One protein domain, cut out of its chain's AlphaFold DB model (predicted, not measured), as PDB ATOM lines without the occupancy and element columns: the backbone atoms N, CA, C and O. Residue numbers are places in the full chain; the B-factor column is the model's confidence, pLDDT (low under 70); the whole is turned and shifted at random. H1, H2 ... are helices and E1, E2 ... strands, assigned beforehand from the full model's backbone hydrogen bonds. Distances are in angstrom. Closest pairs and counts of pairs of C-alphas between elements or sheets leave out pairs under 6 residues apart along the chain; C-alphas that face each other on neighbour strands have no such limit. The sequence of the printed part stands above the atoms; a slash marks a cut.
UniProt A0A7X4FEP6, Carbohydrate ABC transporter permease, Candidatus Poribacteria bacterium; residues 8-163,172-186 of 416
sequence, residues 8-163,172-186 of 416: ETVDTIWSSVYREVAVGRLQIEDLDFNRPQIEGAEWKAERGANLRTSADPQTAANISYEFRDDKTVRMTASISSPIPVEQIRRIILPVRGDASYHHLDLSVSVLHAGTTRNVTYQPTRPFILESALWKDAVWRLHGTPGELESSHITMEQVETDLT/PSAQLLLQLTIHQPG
ATOM      1  N   GLU A   8     213.091 187.206 245.928       57.69
ATOM      2  CA  GLU A   8     213.136 186.849 247.352       57.69
ATOM      3  C   GLU A   8     212.829 185.363 247.609       57.69
ATOM      4  O   GLU A   8     213.465 184.730 248.451       57.69
ATOM      5  N   THR A   9     211.898 184.761 246.863       59.69
ATOM      6  CA  THR A   9     211.592 183.323 246.953       59.69
ATOM      7  C   THR A   9     212.750 182.486 246.412       59.69
ATOM      8  O   THR A   9     213.044 181.420 246.947       59.69
ATOM      9  N   VAL A  10     213.437 182.981 245.381       58.19
ATOM     10  CA  VAL A  10     214.647 182.365 244.824       58.19
ATOM     11  C   VAL A  10     215.777 182.420 245.835       58.19
ATOM     12  O   VAL A  10     216.346 181.378 246.118       58.19
ATOM     13  N   ASP A  11     216.042 183.565 246.459       53.81
ATOM     14  CA  ASP A  11     217.061 183.695 247.507       53.81
ATOM     15  C   ASP A  11     216.721 182.884 248.765       53.81
ATOM     16  O   ASP A  11     217.609 182.322 249.407       53.81
ATOM     17  N   THR A  12     215.437 182.736 249.096       54.78
ATOM     18  CA  THR A  12     214.975 181.867 250.192       54.78
ATOM     19  C   THR A  12     215.183 180.384 249.863       54.78
ATOM     20  O   THR A  12     215.662 179.611 250.689       54.78
ATOM     21  N   ILE A  13     214.890 179.965 248.630       58.16
ATOM     22  CA  ILE A  13     215.155 178.594 248.180       58.16
ATOM     23  C   ILE A  13     216.664 178.359 248.076       58.16
ATOM     24  O   ILE A  13     217.160 177.360 248.584       58.16
ATOM     25  N   TRP A  14     217.429 179.286 247.507       54.84
ATOM     26  CA  TRP A  14     218.880 179.169 247.409       54.84
ATOM     27  C   TRP A  14     219.548 179.171 248.778       54.84
ATOM     28  O   TRP A  14     220.424 178.349 249.005       54.84
ATOM     29  N   SER A  15     219.118 180.003 249.730       50.12
ATOM     30  CA  SER A  15     219.601 179.941 251.117       50.12
ATOM     31  C   SER A  15     219.280 178.614 251.801       50.12
ATOM     32  O   SER A  15     220.094 178.147 252.585       50.12
ATOM     33  N   SER A  16     218.180 177.948 251.437       52.34
ATOM     34  CA  SER A  16     217.899 176.580 251.894       52.34
ATOM     35  C   SER A  16     218.726 175.490 251.187       52.34
ATOM     36  O   SER A  16     218.828 174.372 251.688       52.34
ATOM     37  N   VAL A  17     219.312 175.803 250.026       54.69
ATOM     38  CA  VAL A  17     220.143 174.895 249.214       54.69
ATOM     39  C   VAL A  17     221.635 175.066 249.522       54.69
ATOM     40  O   VAL A  17     222.407 174.113 249.378       54.69
ATOM     41  N   TYR A  18     222.058 176.254 249.959       60.16
ATOM     42  CA  TYR A  18     223.435 176.502 250.359       60.16
ATOM     43  C   TYR A  18     223.757 175.804 251.676       60.16
ATOM     44  O   TYR A  18     222.999 175.812 252.642       60.16
ATOM     45  N   ARG A  19     224.937 175.195 251.698       75.50
ATOM     46  CA  ARG A  19     225.520 174.613 252.897       75.50
ATOM     47  C   ARG A  19     225.909 175.744 253.841       75.50
ATOM     48  O   ARG A  19     226.699 176.606 253.454       75.50
ATOM     49  N   GLU A  20     225.348 175.744 255.048       85.19
ATOM     50  CA  GLU A  20     225.578 176.789 256.047       85.19
ATOM     51  C   GLU A  20     226.202 176.228 257.326       85.19
ATOM     52  O   GLU A  20     225.646 175.341 257.970       85.19
ATOM     53  N   VAL A  21     227.346 176.780 257.721       86.88
ATOM     54  CA  VAL A  21     227.999 176.495 259.002       86.88
ATOM     55  C   VAL A  21     227.934 177.754 259.849       86.88
ATOM     56  O   VAL A  21     228.415 178.807 259.438       86.88
ATOM     57  N   ALA A  22     227.367 177.650 261.046       89.00
ATOM     58  CA  ALA A  22     227.407 178.741 262.009       89.00
ATOM     59  C   ALA A  22     228.511 178.484 263.032       89.00
ATOM     60  O   ALA A  22     228.656 177.373 263.543       89.00
ATOM     61  N   VAL A  23     229.277 179.521 263.346       90.12
ATOM     62  CA  VAL A  23     230.277 179.506 264.411       90.12
ATOM     63  C   VAL A  23     229.835 180.441 265.526       90.12
ATOM     64  O   VAL A  23     229.288 181.519 265.284       90.12
ATOM     65  N   GLY A  24     230.019 179.994 266.760       88.62
ATOM     66  CA  GLY A  24     229.704 180.740 267.965       88.62
ATOM     67  C   GLY A  24     230.880 181.593 268.413       88.62
ATOM     68  O   GLY A  24     231.862 181.786 267.694       88.62
ATOM     69  N   ARG A  25     230.789 182.117 269.635       89.06
ATOM     70  CA  ARG A  25     231.873 182.913 270.217       89.06
ATOM     71  C   ARG A  25     233.070 182.023 270.532       89.06
ATOM     72  O   ARG A  25     232.932 181.042 271.262       89.06
ATOM     73  N   LEU A  26     234.227 182.401 269.999       89.31
ATOM     74  CA  LEU A  26     235.504 181.760 270.284       89.31
ATOM     75  C   LEU A  26     235.834 181.871 271.778       89.31
ATOM     76  O   LEU A  26     235.665 182.933 272.378       89.31
ATOM     77  N   GLN A  27     236.333 180.786 272.359       90.50
ATOM     78  CA  GLN A  27     236.837 180.749 273.726       90.50
ATOM     79  C   GLN A  27     238.247 180.162 273.732       90.50
ATOM     80  O   GLN A  27     238.556 179.238 272.979       90.50
ATOM     81  N   ILE A  28     239.095 180.684 274.611       89.06
ATOM     82  CA  ILE A  28     240.432 180.157 274.877       89.06
ATOM     83  C   ILE A  28     240.482 179.788 276.356       89.06
ATOM     84  O   ILE A  28     239.958 180.516 277.199       89.06
ATOM     85  N   GLU A  29     241.084 178.644 276.658       88.31
ATOM     86  CA  GLU A  29     241.359 178.206 278.023       88.31
ATOM     87  C   GLU A  29     242.871 178.076 278.219       88.31
ATOM     88  O   GLU A  29     243.561 177.493 277.371       88.31
ATOM     89  N   ASP A  30     243.379 178.630 279.319       86.81
ATOM     90  CA  ASP A  30     244.794 178.554 279.684       86.81
ATOM     91  C   ASP A  30     245.153 177.222 280.382       86.81
ATOM     92  O   ASP A  30     244.305 176.346 280.599       86.81
ATOM     93  N   LEU A  31     246.438 177.036 280.699       84.25
ATOM     94  CA  LEU A  31     246.937 175.864 281.435       84.25
ATOM     95  C   LEU A  31     246.390 175.762 282.871       84.25
ATOM     96  O   LEU A  31     246.329 174.657 283.407       84.25
ATOM     97  N   ASP A  32     245.941 176.880 283.444       84.38
ATOM     98  CA  ASP A  32     245.363 176.995 284.786       84.38
ATOM     99  C   ASP A  32     243.822 176.913 284.779       84.38
ATOM    100  O   ASP A  32     243.175 177.155 285.798       84.38
ATOM    101  N   PHE A  33     243.223 176.499 283.655       85.00
ATOM    102  CA  PHE A  33     241.779 176.332 283.449       85.00
ATOM    103  C   PHE A  33     240.957 177.635 283.462       85.00
ATOM    104  O   PHE A  33     239.722 177.583 283.483       85.00
ATOM    105  N   ASN A  34     241.593 178.805 283.395       86.56
ATOM    106  CA  ASN A  34     240.898 180.081 283.267       86.56
ATOM    107  C   ASN A  34     240.468 180.327 281.819       86.56
ATOM    108  O   ASN A  34     241.144 179.950 280.859       86.56
ATOM    109  N   ARG A  35     239.332 181.015 281.662       87.81
ATOM    110  CA  ARG A  35     238.764 181.402 280.364       87.81
ATOM    111  C   ARG A  35     238.685 182.923 280.263       87.81
ATOM    112  O   ARG A  35     237.640 183.490 280.602       87.81
ATOM    113  N   PRO A  36     239.778 183.601 279.871       85.00
ATOM    114  CA  PRO A  36     239.757 185.046 279.711       85.00
ATOM    115  C   PRO A  36     238.743 185.448 278.633       85.00
ATOM    116  O   PRO A  36     238.537 184.733 277.650       85.00
ATOM    117  N   GLN A  37     238.097 186.600 278.817       81.12
ATOM    118  CA  GLN A  37     237.256 187.163 277.766       81.12
ATOM    119  C   GLN A  37     238.128 187.620 276.597       81.12
ATOM    120  O   GLN A  37     239.165 188.249 276.793       81.12
ATOM    121  N   ILE A  38     237.679 187.303 275.388       80.38
ATOM    122  CA  ILE A  38     238.328 187.684 274.137       80.38
ATOM    123  C   ILE A  38     237.361 188.611 273.413       80.38
ATOM    124  O   ILE A  38     236.153 188.348 273.376       80.38
ATOM    125  N   GLU A  39     237.884 189.689 272.837       72.38
ATOM    126  CA  GLU A  39     237.128 190.470 271.864       72.38
ATOM    127  C   GLU A  39     236.762 189.562 270.679       72.38
ATOM    128  O   GLU A  39     237.542 188.702 270.269       72.38
ATOM    129  N   GLY A  40     235.523 189.662 270.193       68.44
ATOM    130  CA  GLY A  40     234.998 188.729 269.195       68.44
ATOM    131  C   GLY A  40     235.905 188.607 267.964       68.44
ATOM    132  O   GLY A  40     236.470 189.590 267.499       68.44
ATOM    133  N   ALA A  41     236.029 187.394 267.423       78.06
ATOM    134  CA  ALA A  41     236.788 187.158 266.202       78.06
ATOM    135  C   ALA A  41     236.022 187.705 264.985       78.06
ATOM    136  O   ALA A  41     234.957 187.186 264.636       78.06
ATOM    137  N   GLU A  42     236.563 188.733 264.330       83.31
ATOM    138  CA  GLU A  42     236.043 189.216 263.049       83.31
ATOM    139  C   GLU A  42     236.493 188.281 261.923       83.31
ATOM    140  O   GLU A  42     237.609 188.368 261.404       83.31
ATOM    141  N   TRP A  43     235.611 187.353 261.559       84.25
ATOM    142  CA  TRP A  43     235.847 186.434 260.454       84.25
ATOM    143  C   TRP A  43     235.801 187.164 259.113       84.25
ATOM    144  O   TRP A  43     234.861 187.902 258.829       84.25
ATOM    145  N   LYS A  44     236.790 186.899 258.263       86.25
ATOM    146  CA  LYS A  44     236.850 187.300 256.858       86.25
ATOM    147  C   LYS A  44     236.749 186.048 255.997       86.25
ATOM    148  O   LYS A  44     237.497 185.088 256.182       86.25
ATOM    149  N   ALA A  45     235.792 186.047 255.076       82.75
ATOM    150  CA  ALA A  45     235.650 184.968 254.110       82.75
ATOM    151  C   ALA A  45     236.634 185.153 252.950       82.75
ATOM    152  O   ALA A  45     236.774 186.256 252.419       82.75
ATOM    153  N   GLU A  46     237.300 184.070 252.554       82.50
ATOM    154  CA  GLU A  46     238.100 184.021 251.330       82.50
ATOM    155  C   GLU A  46     237.266 183.448 250.167       82.50
ATOM    156  O   GLU A  46     236.051 183.265 250.279       82.50
ATOM    157  N   ARG A  47     237.898 183.170 249.016       75.12
ATOM    158  CA  ARG A  47     237.204 182.604 247.847       75.12
ATOM    159  C   ARG A  47     236.424 181.337 248.230       75.12
ATOM    160  O   ARG A  47     236.974 180.426 248.841       75.12
ATOM    161  N   GLY A  48     235.152 181.282 247.830       73.25
ATOM    162  CA  GLY A  48     234.268 180.134 248.061       73.25
ATOM    163  C   GLY A  48     233.472 180.167 249.373       73.25
ATOM    164  O   GLY A  48     232.604 179.314 249.548       73.25
ATOM    165  N   ALA A  49     233.703 181.145 250.260       81.56
ATOM    166  CA  ALA A  49     232.864 181.428 251.429       81.56
ATOM    167  C   ALA A  49     232.191 182.800 251.307       81.56
ATOM    168  O   ALA A  49     232.777 183.754 250.806       81.56
ATOM    169  N   ASN A  50     230.974 182.916 251.835       83.06
ATOM    170  CA  ASN A  50     230.281 184.185 252.032       83.06
ATOM    171  C   ASN A  50     229.728 184.247 253.456       83.06
ATOM    172  O   ASN A  50     229.031 183.326 253.902       83.06
ATOM    173  N   LEU A  51     230.012 185.352 254.145       82.31
ATOM    174  CA  LEU A  51     229.464 185.640 255.467       82.31
ATOM    175  C   LEU A  51     228.010 186.081 255.343       82.31
ATOM    176  O   LEU A  51     227.661 186.897 254.491       82.31
ATOM    177  N   ARG A  52     227.169 185.548 256.221       78.50
ATOM    178  CA  ARG A  52     225.750 185.868 256.312       78.50
ATOM    179  C   ARG A  52     225.418 186.380 257.701       78.50
ATOM    180  O   ARG A  52     225.991 185.950 258.702       78.50
ATOM    181  N   THR A  53     224.454 187.286 257.752       70.00
ATOM    182  CA  THR A  53     223.855 187.734 259.004       70.00
ATOM    183  C   THR A  53     222.971 186.622 259.565       70.00
ATOM    184  O   THR A  53     222.234 185.961 258.835       70.00
ATOM    185  N   SER A  54     223.064 186.382 260.872       70.31
ATOM    186  CA  SER A  54     222.226 185.414 261.581       70.31
ATOM    187  C   SER A  54     221.381 186.135 262.617       70.31
ATOM    188  O   SER A  54     221.870 187.026 263.307       70.31
ATOM    189  N   ALA A  55     220.115 185.735 262.732       69.00
ATOM    190  CA  ALA A  55     219.222 186.196 263.792       69.00
ATOM    191  C   ALA A  55     219.410 185.411 265.106       69.00
ATOM    192  O   ALA A  55     218.841 185.786 266.128       69.00
ATOM    193  N   ASP A  56     220.177 184.313 265.085       73.44
ATOM    194  CA  ASP A  56     220.452 183.504 266.272       73.44
ATOM    195  C   ASP A  56     221.506 184.201 267.156       73.44
ATOM    196  O   ASP A  56     222.649 184.360 266.719       73.44
ATOM    197  N   PRO A  57     221.172 184.572 268.407       73.00
ATOM    198  CA  PRO A  57     222.091 185.256 269.316       73.00
ATOM    199  C   PRO A  57     223.321 184.420 269.704       73.00
ATOM    200  O   PRO A  57     224.299 184.979 270.204       73.00
ATOM    201  N   GLN A  58     223.294 183.096 269.497       75.88
ATOM    202  CA  GLN A  58     224.457 182.228 269.712       75.88
ATOM    203  C   GLN A  58     225.463 182.282 268.553       75.88
ATOM    204  O   GLN A  58     226.621 181.900 268.733       75.88
ATOM    205  N   THR A  59     225.051 182.772 267.381       82.00
ATOM    206  CA  THR A  59     225.893 182.826 266.185       82.00
ATOM    207  C   THR A  59     226.780 184.067 266.203       82.00
ATOM    208  O   THR A  59     226.288 185.190 266.172       82.00
ATOM    209  N   ALA A  60     228.099 183.871 266.207       82.06
ATOM    210  CA  ALA A  60     229.062 184.946 265.982       82.06
ATOM    211  C   ALA A  60     229.247 185.226 264.482       82.06
ATOM    212  O   ALA A  60     229.310 186.383 264.079       82.06
ATOM    213  N   ALA A  61     229.284 184.180 263.653       84.69
ATOM    214  CA  ALA A  61     229.279 184.299 262.197       84.69
ATOM    215  C   ALA A  61     228.537 183.116 261.564       84.69
ATOM    216  O   ALA A  61     228.691 181.977 262.004       84.69
ATOM    217  N   ASN A  62     227.732 183.379 260.532       86.31
ATOM    218  CA  ASN A  62     227.120 182.338 259.707       86.31
ATOM    219  C   ASN A  62     227.795 182.314 258.338       86.31
ATOM    220  O   ASN A  62     228.046 183.362 257.745       86.31
ATOM    221  N   ILE A  63     228.116 181.123 257.854       86.12
ATOM    222  CA  ILE A  63     229.023 180.927 256.728       86.12
ATOM    223  C   ILE A  63     228.314 180.075 255.699       86.12
ATOM    224  O   ILE A  63     228.070 178.895 255.933       86.12
ATOM    225  N   SER A  64     228.039 180.657 254.538       85.44
ATOM    226  CA  SER A  64     227.643 179.891 253.355       85.44
ATOM    227  C   SER A  64     228.870 179.578 252.510       85.44
ATOM    228  O   SER A  64     229.722 180.451 252.338       85.44
ATOM    229  N   TYR A  65     228.984 178.355 251.993       84.25
ATOM    230  CA  TYR A  65     230.164 177.939 251.235       84.25
ATOM    231  C   TYR A  65     229.832 177.039 250.034       84.25
ATOM    232  O   TYR A  65     228.842 176.303 250.041       84.25
ATOM    233  N   GLU A  66     230.666 177.105 248.990       82.38
ATOM    234  CA  GLU A  66     230.515 176.343 247.742       82.38
ATOM    235  C   GLU A  66     231.880 175.917 247.165       82.38
ATOM    236  O   GLU A  66     232.823 176.702 247.128       82.38
ATOM    237  N   PHE A  67     231.978 174.678 246.667       81.19
ATOM    238  CA  PHE A  67     233.212 174.087 246.117       81.19
ATOM    239  C   PHE A  67     233.292 174.138 244.579       81.19
ATOM    240  O   PHE A  67     233.725 173.175 243.948       81.19
ATOM    241  N   ARG A  68     232.810 175.215 243.939       69.50
ATOM    242  CA  ARG A  68     232.786 175.305 242.460       69.50
ATOM    243  C   ARG A  68     234.179 175.278 241.834       69.50
ATOM    244  O   ARG A  68     234.375 174.574 240.848       69.50
ATOM    245  N   ASP A  69     235.110 176.027 242.420       67.44
ATOM    246  CA  ASP A  69     236.428 176.283 241.828       67.44
ATOM    247  C   ASP A  69     237.572 175.570 242.568       67.44
ATOM    248  O   ASP A  69     238.613 175.289 241.977       67.44
ATOM    249  N   ASP A  70     237.384 175.255 243.853       77.00
ATOM    250  CA  ASP A  70     238.358 174.565 244.703       77.00
ATOM    251  C   ASP A  70     237.641 173.584 245.646       77.00
ATOM    252  O   ASP A  70     236.460 173.741 245.949       77.00
ATOM    253  N   LYS A  71     238.358 172.565 246.129       79.81
ATOM    254  CA  LYS A  71     237.887 171.598 247.138       79.81
ATOM    255  C   LYS A  71     238.045 172.105 248.570       79.81
ATOM    256  O   LYS A  71     237.739 171.373 249.515       79.81
ATOM    257  N   THR A  72     238.572 173.318 248.732       86.50
ATOM    258  CA  THR A  72     238.805 173.954 250.025       86.50
ATOM    259  C   THR A  72     238.162 175.325 250.058       86.50
ATOM    260  O   THR A  72     238.214 176.068 249.083       86.50
ATOM    261  N   VAL A  73     237.549 175.651 251.187       87.50
ATOM    262  CA  VAL A  73     237.020 176.982 251.465       87.50
ATOM    263  C   VAL A  73     237.668 177.470 252.744       87.50
ATOM    264  O   VAL A  73     237.662 176.759 253.748       87.50
ATOM    265  N   ARG A  74     238.255 178.663 252.700       89.00
ATOM    266  CA  ARG A  74     239.045 179.216 253.800       89.00
ATOM    267  C   ARG A  74     238.398 180.453 254.379       89.00
ATOM    268  O   ARG A  74     237.724 181.224 253.693       89.00
ATOM    269  N   MET A  75     238.641 180.637 255.662       87.69
ATOM    270  CA  MET A  75     238.262 181.823 256.393       87.69
ATOM    271  C   MET A  75     239.335 182.160 257.397       87.69
ATOM    272  O   MET A  75     239.873 181.269 258.053       87.69
ATOM    273  N   THR A  76     239.596 183.446 257.554       89.19
ATOM    274  CA  THR A  76     240.607 183.934 258.480       89.19
ATOM    275  C   THR A  76     240.003 184.895 259.484       89.19
ATOM    276  O   THR A  76     239.087 185.650 259.171       89.19
ATOM    277  N   ALA A  77     240.495 184.859 260.713       87.56
ATOM    278  CA  ALA A  77     240.202 185.856 261.726       87.56
ATOM    279  C   ALA A  77     241.488 186.178 262.478       87.56
ATOM    280  O   ALA A  77     242.228 185.273 262.865       87.56
ATOM    281  N   SER A  78     241.743 187.464 262.692       86.00
ATOM    282  CA  SER A  78     242.853 187.921 263.526       86.00
ATOM    283  C   SER A  78     242.310 188.303 264.892       86.00
ATOM    284  O   SER A  78     241.359 189.079 264.977       86.00
ATOM    285  N   ILE A  79     242.910 187.774 265.955       85.38
ATOM    286  CA  ILE A  79     242.551 188.122 267.332       85.38
ATOM    287  C   ILE A  79     243.786 188.559 268.117       85.38
ATOM    288  O   ILE A  79     244.888 188.037 267.925       85.38
ATOM    289  N   SER A  80     243.589 189.499 269.040       82.50
ATOM    290  CA  SER A  80     244.580 189.809 270.070       82.50
ATOM    291  C   SER A  80     244.405 188.810 271.210       82.50
ATOM    292  O   SER A  80     243.358 188.788 271.860       82.50
ATOM    293  N   SER A  81     245.395 187.943 271.429       78.81
ATOM    294  CA  SER A  81     245.315 186.962 272.513       78.81
ATOM    295  C   SER A  81     245.630 187.629 273.858       78.81
ATOM    296  O   SER A  81     246.688 188.250 273.980       78.81
ATOM    297  N   PRO A  82     244.775 187.482 274.891       76.12
ATOM    298  CA  PRO A  82     245.062 188.000 276.230       76.12
ATOM    299  C   PRO A  82     246.159 187.202 276.954       76.12
ATOM    300  O   PRO A  82     246.683 187.666 277.963       76.12
ATOM    301  N   ILE A  83     246.500 186.008 276.454       81.50
ATOM    302  CA  ILE A  83     247.512 185.111 277.020       81.50
ATOM    303  C   ILE A  83     248.533 184.669 275.955       81.50
ATOM    304  O   ILE A  83     248.167 184.528 274.782       81.50
ATOM    305  N   PRO A  84     249.806 184.431 276.326       79.19
ATOM    306  CA  PRO A  84     250.814 183.875 275.425       79.19
ATOM    307  C   PRO A  84     250.401 182.507 274.878       79.19
ATOM    308  O   PRO A  84     249.788 181.709 275.582       79.19
ATOM    309  N   VAL A  85     250.791 182.196 273.640       79.12
ATOM    310  CA  VAL A  85     250.384 180.952 272.954       79.12
ATOM    311  C   VAL A  85     250.860 179.694 273.680       79.12
ATOM    312  O   VAL A  85     250.135 178.706 273.731       79.12
ATOM    313  N   GLU A  86     252.023 179.761 274.323       79.50
ATOM    314  CA  GLU A  86     252.578 178.691 275.166       79.50
ATOM    315  C   GLU A  86     251.709 178.382 276.397       79.50
ATOM    316  O   GLU A  86     251.737 177.272 276.923       79.50
ATOM    317  N   GLN A  87     250.907 179.352 276.846       82.62
ATOM    318  CA  GLN A  87     249.963 179.192 277.953       82.62
ATOM    319  C   GLN A  87     248.563 178.788 277.480       82.62
ATOM    320  O   GLN A  87     247.708 178.479 278.309       82.62
ATOM    321  N   ILE A  88     248.307 178.757 276.166       85.94
ATOM    322  CA  ILE A  88     247.028 178.303 275.620       85.94
ATOM    323  C   ILE A  88     246.973 176.783 275.701       85.94
ATOM    324  O   ILE A  88     247.684 176.070 274.989       85.94
ATOM    325  N   ARG A  89     246.060 176.272 276.522       86.50
ATOM    326  CA  ARG A  89     245.798 174.840 276.620       86.50
ATOM    327  C   ARG A  89     244.915 174.370 275.474       86.50
ATOM    328  O   ARG A  89     245.255 173.415 274.775       86.50
ATOM    329  N   ARG A  90     243.771 175.031 275.277       89.38
ATOM    330  CA  ARG A  90     242.805 174.687 274.224       89.38
ATOM    331  C   ARG A  90     242.030 175.892 273.709       89.38
ATOM    332  O   ARG A  90     241.768 176.843 274.438       89.38
ATOM    333  N   ILE A  91     241.619 175.786 272.454       90.56
ATOM    334  CA  ILE A  91     240.716 176.697 271.763       90.56
ATOM    335  C   ILE A  91     239.396 175.965 271.560       90.56
ATOM    336  O   ILE A  91     239.371 174.839 271.063       90.56
ATOM    337  N   ILE A  92     238.303 176.600 271.966       91.12
ATOM    338  CA  ILE A  92     236.949 176.064 271.879       91.12
ATOM    339  C   ILE A  92     236.154 176.976 270.949       91.12
ATOM    340  O   ILE A  92     236.028 178.177 271.191       91.12
ATOM    341  N   LEU A  93     235.600 176.397 269.890       91.62
ATOM    342  CA  LEU A  93     234.682 177.074 268.987       91.62
ATOM    343  C   LEU A  93     233.375 176.287 268.952       91.62
ATOM    344  O   LEU A  93     233.359 175.166 268.442       91.62
ATOM    345  N   PRO A  94     232.266 176.837 269.461       91.31
ATOM    346  CA  PRO A  94     230.958 176.265 269.193       91.31
ATOM    347  C   PRO A  94     230.704 176.308 267.684       91.31
ATOM    348  O   PRO A  94     230.842 177.359 267.060       91.31
ATOM    349  N   VAL A  95     230.349 175.176 267.089       89.81
ATOM    350  CA  VAL A  95     230.060 175.039 265.660       89.81
ATOM    351  C   VAL A  95     228.711 174.358 265.494       89.81
ATOM    352  O   VAL A  95     228.453 173.299 266.066       89.81
ATOM    353  N   ARG A  96     227.850 174.941 264.666       89.25
ATOM    354  CA  ARG A  96     226.654 174.296 264.133       89.25
ATOM    355  C   ARG A  96     226.921 173.965 262.673       89.25
ATOM    356  O   ARG A  96     226.990 174.863 261.839       89.25
ATOM    357  N   GLY A  97     227.096 172.679 262.385       85.00
ATOM    358  CA  GLY A  97     227.307 172.204 261.022       85.00
ATOM    359  C   GLY A  97     226.023 172.176 260.192       85.00
ATOM    360  O   GLY A  97     224.973 172.661 260.600       85.00
ATOM    361  N   ASP A  98     226.108 171.521 259.044       84.31
ATOM    362  CA  ASP A  98     225.048 171.383 258.034       84.31
ATOM    363  C   ASP A  98     224.727 169.910 257.713       84.31
ATOM    364  O   ASP A  98     224.022 169.612 256.752       84.31
ATOM    365  N   ALA A  99     225.275 168.969 258.493       79.75
ATOM    366  CA  ALA A  99     225.219 167.526 258.235       79.75
ATOM    367  C   ALA A  99     225.809 167.096 256.870       79.75
ATOM    368  O   ALA A  99     225.492 166.014 256.351       79.75
ATOM    369  N   SER A 100     226.704 167.911 256.298       84.06
ATOM    370  CA  SER A 100     227.438 167.592 255.069       84.06
ATOM    371  C   SER A 100     228.499 166.516 255.252       84.06
ATOM    372  O   SER A 100     228.837 165.854 254.271       84.06
ATOM    373  N   TYR A 101     228.998 166.329 256.483       86.12
ATOM    374  CA  TYR A 101     230.182 165.519 256.795       86.12
ATOM    375  C   TYR A 101     231.468 166.036 256.140       86.12
ATOM    376  O   TYR A 101     232.430 165.293 255.961       86.12
ATOM    377  N   HIS A 102     231.504 167.320 255.790       89.69
ATOM    378  CA  HIS A 102     232.755 167.968 255.439       89.69
ATOM    379  C   HIS A 102     233.667 168.107 256.652       89.69
ATOM    380  O   HIS A 102     233.238 168.032 257.807       89.69
ATOM    381  N   HIS A 103     234.946 168.277 256.356       91.19
ATOM    382  CA  HIS A 103     236.011 168.333 257.341       91.19
ATOM    383  C   HIS A 103     236.349 169.795 257.606       91.19
ATOM    384  O   HIS A 103     236.606 170.541 256.668       91.19
ATOM    385  N   LEU A 104     236.282 170.205 258.869       91.44
ATOM    386  CA  LEU A 104     236.608 171.543 259.341       91.44
ATOM    387  C   LEU A 104     237.917 171.489 260.128       91.44
ATOM    388  O   LEU A 104     237.985 170.864 261.188       91.44
ATOM    389  N   ASP A 105     238.920 172.198 259.630       91.94
ATOM    390  CA  ASP A 105     240.234 172.324 260.249       91.94
ATOM    391  C   ASP A 105     240.450 173.748 260.749       91.94
ATOM    392  O   ASP A 105     240.156 174.709 260.041       91.94
ATOM    393  N   LEU A 106     240.988 173.891 261.963       92.50
ATOM    394  CA  LEU A 106     241.449 175.169 262.503       92.50
ATOM    395  C   LEU A 106     242.970 175.152 262.548       92.50
ATOM    396  O   LEU A 106     243.542 174.392 263.321       92.50
ATOM    397  N   SER A 107     243.617 176.009 261.766       90.06
ATOM    398  CA  SER A 107     245.047 176.299 261.900       90.06
ATOM    399  C   SER A 107     245.245 177.602 262.668       90.06
ATOM    400  O   SER A 107     244.502 178.561 262.462       90.06
ATOM    401  N   VAL A 108     246.249 177.654 263.542       88.31
ATOM    402  CA  VAL A 108     246.539 178.833 264.371       88.31
ATOM    403  C   VAL A 108     247.981 179.249 264.169       88.31
ATOM    404  O   VAL A 108     248.889 178.517 264.546       88.31
ATOM    405  N   SER A 109     248.196 180.418 263.572       86.56
ATOM    406  CA  SER A 109     249.536 180.964 263.343       86.56
ATOM    407  C   SER A 109     249.816 182.121 264.290       86.56
ATOM    408  O   SER A 109     248.972 183.001 264.466       86.56
ATOM    409  N   VAL A 110     251.007 182.129 264.884       82.56
ATOM    410  CA  VAL A 110     251.457 183.204 265.773       82.56
ATOM    411  C   VAL A 110     252.239 184.228 264.965       82.56
ATOM    412  O   VAL A 110     253.294 183.906 264.418       82.56
ATOM    413  N   LEU A 111     251.729 185.456 264.889       72.94
ATOM    414  CA  LEU A 111     252.388 186.558 264.194       72.94
ATOM    415  C   LEU A 111     253.238 187.348 265.194       72.94
ATOM    416  O   LEU A 111     252.709 187.996 266.099       72.94
ATOM    417  N   HIS A 112     254.561 187.294 265.028       64.50
ATOM    418  CA  HIS A 112     255.517 188.062 265.829       64.50
ATOM    419  C   HIS A 112     256.052 189.255 265.032       64.50
ATOM    420  O   HIS A 112     256.415 189.132 263.860       64.50
ATOM    421  N   ALA A 113     256.136 190.421 265.672       55.00
ATOM    422  CA  ALA A 113     256.733 191.599 265.060       55.00
ATOM    423  C   ALA A 113     258.248 191.390 264.851       55.00
ATOM    424  O   ALA A 113     258.994 191.213 265.811       55.00
ATOM    425  N   GLY A 114     258.711 191.441 263.596       51.62
ATOM    426  CA  GLY A 114     260.141 191.487 263.259       51.62
ATOM    427  C   GLY A 114     260.859 190.143 263.078       51.62
ATOM    428  O   GLY A 114     262.072 190.148 262.874       51.62
ATOM    429  N   THR A 115     260.158 189.004 263.100       52.47
ATOM    430  CA  THR A 115     260.745 187.676 262.831       52.47
ATOM    431  C   THR A 115     260.142 187.030 261.586       52.47
ATOM    432  O   THR A 115     258.933 187.049 261.396       52.47
ATOM    433  N   THR A 116     260.978 186.407 260.751       49.59
ATOM    434  CA  THR A 116     260.558 185.640 259.559       49.59
ATOM    435  C   THR A 116     260.095 184.214 259.870       49.59
ATOM    436  O   THR A 116     259.577 183.544 258.984       49.59
ATOM    437  N   ARG A 117     260.271 183.743 261.111       55.41
ATOM    438  CA  ARG A 117     259.826 182.418 261.558       55.41
ATOM    439  C   ARG A 117     258.475 182.527 262.247       55.41
ATOM    440  O   ARG A 117     258.397 183.054 263.354       55.41
ATOM    441  N   ASN A 118     257.440 181.998 261.602       66.81
ATOM    442  CA  ASN A 118     256.110 181.886 262.185       66.81
ATOM    443  C   ASN A 118     255.863 180.439 262.619       66.81
ATOM    444  O   ASN A 118     256.167 179.486 261.898       66.81
ATOM    445  N   VAL A 119     255.300 180.286 263.814       75.50
ATOM    446  CA  VAL A 119     254.869 178.991 264.336       75.50
ATOM    447  C   VAL A 119     253.396 178.812 263.995       75.50
ATOM    448  O   VAL A 119     252.577 179.660 264.360       75.50
ATOM    449  N   THR A 120     253.061 177.715 263.316       84.44
ATOM    450  CA  THR A 120     251.679 177.371 262.978       84.44
ATOM    451  C   THR A 120     251.300 176.055 263.636       84.44
ATOM    452  O   THR A 120     251.946 175.032 263.446       84.44
ATOM    453  N   TYR A 121     250.219 176.075 264.399       85.56
ATOM    454  CA  TYR A 121     249.605 174.887 264.968       85.56
ATOM    455  C   TYR A 121     248.554 174.361 263.991       85.56
ATOM    456  O   TYR A 121     247.657 175.110 263.595       85.56
ATOM    457  N   GLN A 122     248.658 173.090 263.607       89.38
ATOM    458  CA  GLN A 122     247.731 172.412 262.697       89.38
ATOM    459  C   GLN A 122     247.021 171.249 263.398       89.38
ATOM    460  O   GLN A 122     247.616 170.600 264.258       89.38
ATOM    461  N   PRO A 123     245.761 170.949 263.052       89.31
ATOM    462  CA  PRO A 123     245.023 169.873 263.694       89.31
ATOM    463  C   PRO A 123     245.511 168.502 263.208       89.31
ATOM    464  O   PRO A 123     245.647 168.263 262.015       89.31
ATOM    465  N   THR A 124     245.700 167.558 264.132       86.88
ATOM    466  CA  THR A 124     246.046 166.152 263.815       86.88
ATOM    467  C   THR A 124     244.934 165.402 263.079       86.88
ATOM    468  O   THR A 124     245.179 164.384 262.431       86.88
ATOM    469  N   ARG A 125     243.687 165.867 263.212       87.50
ATOM    470  CA  ARG A 125     242.505 165.315 262.544       87.50
ATOM    471  C   ARG A 125     241.430 166.391 262.382       87.50
ATOM    472  O   ARG A 125     241.345 167.269 263.242       87.50
ATOM    473  N   PRO A 126     240.549 166.269 261.382       88.50
ATOM    474  CA  PRO A 126     239.498 167.247 261.175       88.50
ATOM    475  C   PRO A 126     238.337 167.112 262.155       88.50
ATOM    476  O   PRO A 126     238.027 166.028 262.663       88.50
ATOM    477  N   PHE A 127     237.642 168.227 262.367       88.62
ATOM    478  CA  PHE A 127     236.314 168.239 262.965       88.62
ATOM    479  C   PHE A 127     235.267 167.919 261.890       88.62
ATOM    480  O   PHE A 127     235.225 168.560 260.844       88.62
ATOM    481  N   ILE A 128     234.404 166.929 262.120       87.94
ATOM    482  CA  ILE A 128     233.415 166.499 261.119       87.94
ATOM    483  C   ILE A 128     232.117 167.290 261.307       87.94
ATOM    484  O   ILE A 128     231.504 167.251 262.375       87.94
ATOM    485  N   LEU A 129     231.643 167.944 260.244       87.19
ATOM    486  CA  LEU A 129     230.359 168.657 260.198       87.19
ATOM    487  C   LEU A 129     229.176 167.675 260.079       87.19
ATOM    488  O   LEU A 129     228.427 167.659 259.101       87.19
ATOM    489  N   GLU A 130     229.030 166.803 261.077       79.12
ATOM    490  CA  GLU A 130     228.111 165.654 261.067       79.12
ATOM    491  C   GLU A 130     226.657 166.001 261.417       79.12
ATOM    492  O   GLU A 130     225.744 165.244 261.085       79.12
ATOM    493  N   SER A 131     226.416 167.129 262.093       75.81
ATOM    494  CA  SER A 131     225.088 167.497 262.595       75.81
ATOM    495  C   SER A 131     224.794 168.983 262.468       75.81
ATOM    496  O   SER A 131     225.665 169.805 262.733       75.81
ATOM    497  N   ALA A 132     223.523 169.311 262.232       78.81
ATOM    498  CA  ALA A 132     222.984 170.671 262.329       78.81
ATOM    499  C   ALA A 132     222.734 171.145 263.777       78.81
ATOM    500  O   ALA A 132     221.912 172.023 264.031       78.81
ATOM    501  N   LEU A 133     223.399 170.514 264.748       80.50
ATOM    502  CA  LEU A 133     223.375 170.891 266.157       80.50
ATOM    503  C   LEU A 133     224.649 171.637 266.513       80.50
ATOM    504  O   LEU A 133     225.710 171.322 265.976       80.50
ATOM    505  N   TRP A 134     224.530 172.558 267.466       84.38
ATOM    506  CA  TRP A 134     225.676 173.164 268.123       84.38
ATOM    507  C   TRP A 134     226.497 172.094 268.847       84.38
ATOM    508  O   TRP A 134     225.964 171.315 269.642       84.38
ATOM    509  N   LYS A 135     227.791 172.055 268.541       87.12
ATOM    510  CA  LYS A 135     228.797 171.213 269.183       87.12
ATOM    511  C   LYS A 135     230.066 172.020 269.373       87.12
ATOM    512  O   LYS A 135     230.458 172.767 268.482       87.12
ATOM    513  N   ASP A 136     230.734 171.817 270.495       89.50
ATOM    514  CA  ASP A 136     232.022 172.451 270.741       89.50
ATOM    515  C   ASP A 136     233.113 171.711 269.960       89.50
ATOM    516  O   ASP A 136     233.416 170.544 270.228       89.50
ATOM    517  N   ALA A 137     233.695 172.392 268.977       89.06
ATOM    518  CA  ALA A 137     234.935 171.975 268.346       89.06
ATOM    519  C   ALA A 137     236.096 172.439 269.233       89.06
ATOM    520  O   ALA A 137     236.255 173.631 269.496       89.06
ATOM    521  N   VAL A 138     236.870 171.483 269.750       90.06
ATOM    522  CA  VAL A 138     237.914 171.745 270.746       90.06
ATOM    523  C   VAL A 138     239.270 171.324 270.198       90.06
ATOM    524  O   VAL A 138     239.525 170.128 270.028       90.06
ATOM    525  N   TRP A 139     240.148 172.299 269.980       90.25
ATOM    526  CA  TRP A 139     241.529 172.096 269.547       90.25
ATOM    527  C   TRP A 139     242.490 172.326 270.707       90.25
ATOM    528  O   TRP A 139     242.484 173.386 271.330       90.25
ATOM    529  N   ARG A 140     243.316 171.335 271.025       87.88
ATOM    530  CA  ARG A 140     244.262 171.356 272.143       87.88
ATOM    531  C   ARG A 140     245.664 171.660 271.633       87.88
ATOM    532  O   ARG A 140     246.182 170.893 270.830       87.88
ATOM    533  N   LEU A 141     246.267 172.735 272.134       84.62
ATOM    534  CA  LEU A 141     247.627 173.148 271.778       84.62
ATOM    535  C   LEU A 141     248.661 172.561 272.748       84.62
ATOM    536  O   LEU A 141     249.699 172.082 272.308       84.62
ATOM    537  N   HIS A 142     248.357 172.535 274.052       80.44
ATOM    538  CA  HIS A 142     249.276 172.060 275.094       80.44
ATOM    539  C   HIS A 142     248.563 171.155 276.124       80.44
ATOM    540  O   HIS A 142     247.351 171.259 276.334       80.44
ATOM    541  N   GLY A 143     249.317 170.254 276.774       66.75
ATOM    542  CA  GLY A 143     248.845 169.338 277.831       66.75
ATOM    543  C   GLY A 143     249.085 167.845 277.540       66.75
ATOM    544  O   GLY A 143     249.274 167.446 276.394       66.75
ATOM    545  N   THR A 144     249.084 166.994 278.576       56.91
ATOM    546  CA  THR A 144     249.356 165.546 278.441       56.91
ATOM    547  C   THR A 144     248.248 164.800 277.675       56.91
ATOM    548  O   THR A 144     247.066 164.950 278.011       56.91
ATOM    549  N   PRO A 145     248.588 163.938 276.692       48.78
ATOM    550  CA  PRO A 145     247.638 163.007 276.086       48.78
ATOM    551  C   PRO A 145     247.115 162.042 277.161       48.78
ATOM    552  O   PRO A 145     247.904 161.313 277.754       48.78
ATOM    553  N   GLY A 146     245.809 162.037 277.450       48.31
ATOM    554  CA  GLY A 146     245.238 161.097 278.431       48.31
ATOM    555  C   GLY A 146     244.067 161.604 279.271       48.31
ATOM    556  O   GLY A 146     243.382 160.793 279.889       48.31
ATOM    557  N   GLU A 147     243.770 162.905 279.277       48.34
ATOM    558  CA  GLU A 147     242.475 163.363 279.796       48.34
ATOM    559  C   GLU A 147     241.349 162.824 278.904       48.34
ATOM    560  O   GLU A 147     241.410 162.950 277.683       48.34
ATOM    561  N   LEU A 148     240.351 162.204 279.533       46.81
ATOM    562  CA  LEU A 148     239.312 161.293 279.020       46.81
ATOM    563  C   LEU A 148     238.390 161.799 277.881       46.81
ATOM    564  O   LEU A 148     237.350 161.197 277.610       46.81
ATOM    565  N   GLU A 149     238.732 162.866 277.167       58.22
ATOM    566  CA  GLU A 149     237.847 163.534 276.210       58.22
ATOM    567  C   GLU A 149     238.234 163.192 274.762       58.22
ATOM    568  O   GLU A 149     238.862 163.964 274.042       58.22
ATOM    569  N   SER A 150     237.816 162.002 274.306       55.03
ATOM    570  CA  SER A 150     237.992 161.502 272.920       55.03
ATOM    571  C   SER A 150     237.445 162.419 271.802       55.03
ATOM    572  O   SER A 150     237.654 162.156 270.614       55.03
ATOM    573  N   SER A 151     236.728 163.489 272.151       64.75
ATOM    574  CA  SER A 151     236.217 164.524 271.247       64.75
ATOM    575  C   SER A 151     237.236 165.620 270.921       64.75
ATOM    576  O   SER A 151     237.035 166.333 269.945       64.75
ATOM    577  N   HIS A 152     238.322 165.750 271.685       80.81
ATOM    578  CA  HIS A 152     239.323 166.793 271.466       80.81
ATOM    579  C   HIS A 152     240.243 166.485 270.283       80.81
ATOM    580  O   HIS A 152     240.579 165.327 270.011       80.81
ATOM    581  N   ILE A 153     240.651 167.535 269.578       81.94
ATOM    582  CA  ILE A 153     241.571 167.477 268.445       81.94
ATOM    583  C   ILE A 153     242.917 168.014 268.917       81.94
ATOM    584  O   ILE A 153     243.016 169.167 269.320       81.94
ATOM    585  N   THR A 154     243.954 167.184 268.902       85.25
ATOM    586  CA  THR A 154     245.314 167.624 269.242       85.25
ATOM    587  C   THR A 154     245.883 168.453 268.099       85.25
ATOM    588  O   THR A 154     245.665 168.108 266.937       85.25
ATOM    589  N   MET A 155     246.611 169.515 268.424       84.62
ATOM    590  CA  MET A 155     247.314 170.354 267.463       84.62
ATOM    591  C   MET A 155     248.803 170.009 267.468       84.62
ATOM    592  O   MET A 155     249.402 169.868 268.532       84.62
ATOM    593  N   GLU A 156     249.396 169.895 266.288       84.56
ATOM    594  CA  GLU A 156     250.833 169.725 266.096       84.56
ATOM    595  C   GLU A 156     251.463 171.043 265.659       84.56
ATOM    596  O   GLU A 156     250.892 171.798 264.871       84.56
ATOM    597  N   GLN A 157     252.647 171.325 266.196       83.50
ATOM    598  CA  GLN A 157     253.416 172.507 265.849       83.50
ATOM    599  C   GLN A 157     254.198 172.251 264.558       83.50
ATOM    600  O   GLN A 157     255.018 171.336 264.491       83.50
ATOM    601  N   VAL A 158     253.971 173.089 263.549       79.88
ATOM    602  CA  VAL A 158     254.682 173.083 262.270       79.88
ATOM    603  C   VAL A 158     255.392 174.431 262.111       79.88
ATOM    604  O   VAL A 158     254.784 175.493 262.274       79.88
ATOM    605  N   GLU A 159     256.697 174.406 261.830       70.50
ATOM    606  CA  GLU A 159     257.438 175.615 261.450       70.50
ATOM    607  C   GLU A 159     257.119 175.961 259.991       70.50
ATOM    608  O   GLU A 159     257.301 175.129 259.101       70.50
ATOM    609  N   THR A 160     256.638 177.183 259.740       57.69
ATOM    610  CA  THR A 160     256.235 177.614 258.394       57.69
ATOM    611  C   THR A 160     256.881 178.947 258.019       57.69
ATOM    612  O   THR A 160     256.710 179.950 258.714       57.69
ATOM    613  N   ASP A 161     257.561 178.980 256.870       46.22
ATOM    614  CA  ASP A 161     258.060 180.207 256.239       46.22
ATOM    615  C   ASP A 161     256.902 180.902 255.499       46.22
ATOM    616  O   ASP A 161     256.688 180.715 254.301       46.22
ATOM    617  N   LEU A 162     256.087 181.678 256.213       47.59
ATOM    618  CA  LEU A 162     255.040 182.488 255.583       47.59
ATOM    619  C   LEU A 162     255.665 183.767 255.002       47.59
ATOM    620  O   LEU A 162     255.935 184.720 255.728       47.59
ATOM    621  N   THR A 163     255.863 183.825 253.683       38.78
ATOM    622  CA  THR A 163     256.105 185.094 252.974       38.78
ATOM    623  C   THR A 163     254.788 185.864 252.853       38.78
ATOM    624  O   THR A 163     254.033 185.668 251.901       38.78
ATOM    625  N   PRO A 172     251.578 195.414 269.209       42.19
ATOM    626  CA  PRO A 172     252.244 195.378 270.516       42.19
ATOM    627  C   PRO A 172     251.957 194.109 271.344       42.19
ATOM    628  O   PRO A 172     252.662 193.850 272.317       42.19
ATOM    629  N   SER A 173     250.947 193.317 270.973       55.09
ATOM    630  CA  SER A 173     250.583 192.022 271.568       55.09
ATOM    631  C   SER A 173     250.710 190.904 270.526       55.09
ATOM    632  O   SER A 173     250.551 191.154 269.331       55.09
ATOM    633  N   ALA A 174     250.997 189.669 270.956       62.34
ATOM    634  CA  ALA A 174     251.042 188.517 270.054       62.34
ATOM    635  C   ALA A 174     249.674 188.338 269.377       62.34
ATOM    636  O   ALA A 174     248.678 188.016 270.033       62.34
ATOM    637  N   GLN A 175     249.619 188.571 268.067       77.75
ATOM    638  CA  GLN A 175     248.403 188.362 267.295       77.75
ATOM    639  C   GLN A 175     248.316 186.916 266.836       77.75
ATOM    640  O   GLN A 175     249.278 186.347 266.313       77.75
ATOM    641  N   LEU A 176     247.137 186.328 267.018       84.25
ATOM    642  CA  LEU A 176     246.820 185.009 266.499       84.25
ATOM    643  C   LEU A 176     246.039 185.162 265.203       84.25
ATOM    644  O   LEU A 176     244.967 185.769 265.187       84.25
ATOM    645  N   LEU A 177     246.562 184.568 264.134       87.81
ATOM    646  CA  LEU A 177     245.829 184.366 262.896       87.81
ATOM    647  C   LEU A 177     245.173 182.985 262.944       87.81
ATOM    648  O   LEU A 177     245.851 181.955 262.884       87.81
ATOM    649  N   LEU A 178     243.851 182.972 263.057       89.19
ATOM    650  CA  LEU A 178     243.027 181.773 262.991       89.19
ATOM    651  C   LEU A 178     242.614 181.549 261.543       89.19
ATOM    652  O   LEU A 178     242.022 182.438 260.939       89.19
ATOM    653  N   GLN A 179     242.879 180.366 261.001       90.81
ATOM    654  CA  GLN A 179     242.411 179.963 259.681       90.81
ATOM    655  C   GLN A 179     241.501 178.743 259.815       90.81
ATOM    656  O   GLN A 179     241.972 177.646 260.112       90.81
ATOM    657  N   LEU A 180     240.205 178.926 259.566       90.44
ATOM    658  CA  LEU A 180     239.272 177.820 259.382       90.44
ATOM    659  C   LEU A 180     239.291 177.387 257.925       90.44
ATOM    660  O   LEU A 180     239.123 178.209 257.027       90.44
ATOM    661  N   THR A 181     239.464 176.093 257.689       90.38
ATOM    662  CA  THR A 181     239.400 175.516 256.348       90.38
ATOM    663  C   THR A 181     238.361 174.409 256.324       90.38
ATOM    664  O   THR A 181     238.438 173.458 257.096       90.38
ATOM    665  N   ILE A 182     237.367 174.545 255.448       90.12
ATOM    666  CA  ILE A 182     236.399 173.494 255.156       90.12
ATOM    667  C   ILE A 182     236.894 172.754 253.921       90.12
ATOM    668  O   ILE A 182     237.021 173.335 252.843       90.12
ATOM    669  N   HIS A 183     237.153 171.466 254.075       89.94
ATOM    670  CA  HIS A 183     237.552 170.575 253.000       89.94
ATOM    671  C   HIS A 183     236.367 169.709 252.582       89.94
ATOM    672  O   HIS A 183     235.633 169.199 253.432       89.94
ATOM    673  N   GLN A 184     236.199 169.501 251.272       86.69
ATOM    674  CA  GLN A 184     235.317 168.462 250.751       86.69
ATOM    675  C   GLN A 184     236.088 167.134 250.684       86.69
ATOM    676  O   GLN A 184     236.860 166.924 249.740       86.69
ATOM    677  N   PRO A 185     235.906 166.216 251.652       84.19
ATOM    678  CA  PRO A 185     236.551 164.917 251.597       84.19
ATOM    679  C   PRO A 185     236.009 164.088 250.426       84.19
ATOM    680  O   PRO A 185     234.956 164.372 249.844       84.19
ATOM    681  N   GLY A 186     236.732 163.026 250.071       85.06
ATOM    682  CA  GLY A 186     236.271 162.080 249.060       85.06
ATOM    683  C   GLY A 186     234.908 161.483 249.430       85.06
ATOM    684  O   GLY A 186     234.574 161.315 250.604       85.06
TER     685      GLY A 186
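Overview. This is residues 8 to 163 and 172 to 186 of the 416 residues of the protein "Carbohydrate ABC transporter permease" of Candidatus Poribacteria bacterium (UniProt A0A7X4FEP6). A strongly twisted sheet of twelve strands rolls round into a flattened, nearly closed barrel: E3, E6, E8, E9, E11 and E12 make one wall, E1, E2, E4, E5, E7 and E10 the other, and the seam between E3 and E4 is not paired. Residues 8 to 14 of H1 stick out from it as a short arm. The printed part has 171 residues with one named helix followed by twelve named strands, mostly strand; the sheet is branched and mixed, with E10 and E11 its one parallel pair. The whole is compact, with a radius of gyration of the C-alphas of 16.4 A and spans of 50 by 39 by 33 A.

Along the chain. The longest strands by residues are E6, residues 72 to 80, 26.2 A; E8, residues 103 to 111, 25.4 A; E12, residues 175 to 183, 25.3 A; and E7, residues 88 to 96, 23.7 A. E11 is residues 153 to 160, 20.5 A, E10 residues 134 to 140, 19.1 A, and E9 residues 118 to 123, 16.4 A. The shorter strands are E1, 19 to 23; E2, 27 to 30; E3, 42 to 45; E4, 49 to 52; and E5, 61 to 65. H1, residues 8 to 17, is 14.0 A long. C-alpha 8 is at (213.136, 186.849, 247.352) and C-alpha 183, where E12 ends, at (237.552, 170.575, 253.000).

Arrangement. E12 has antiparallel E6 on one side, with N 75 and O 180 2.8 A apart, and antiparallel E8 on the other, with N 107 and O 179 2.8 A apart. Edge strand E3 is antiparallel to E6, N 44 to O 76 2.8 A. E8 and E9 form a hairpin, N 108 to O 121 2.9 A. E11 pairs antiparallel with E9, N 156 to O 122 2.8 A, and parallel with E10, N 155 to O 140 2.8 A. E7 has antiparallel E10 on one side, N 93 to O 137 2.9 A, and on the other E1, N 22 to O 96 2.9 A, and edge strand E2, N 29 to O 90 2.9 A, both antiparallel. E5 is antiparallel to E1, N 21 to O 63 2.9 A, and forms a hairpin with edge strand E4, N 50 to O 64 2.8 A. The closest C-alphas of E3 and E4, Ala 45 and Leu 51, are 6.4 A apart. H1 is not on the sheet; every O i to N i+4 pair in it is within hydrogen-bond range.

Size, cuts and confidence. The two C-alphas farthest apart, those of Thr 9 and Thr 144, are 52.3 A apart. Residues 164 to 171 are not printed, and C-alphas 163 and 172 are 20.7 A apart across this cut. The links E2 to E3 and E10 to E11 are long. The mean pLDDT of the printed part is 78.1; 38 residues are under 70, among them 8 to 18, 112 to 118 and 143 to 151.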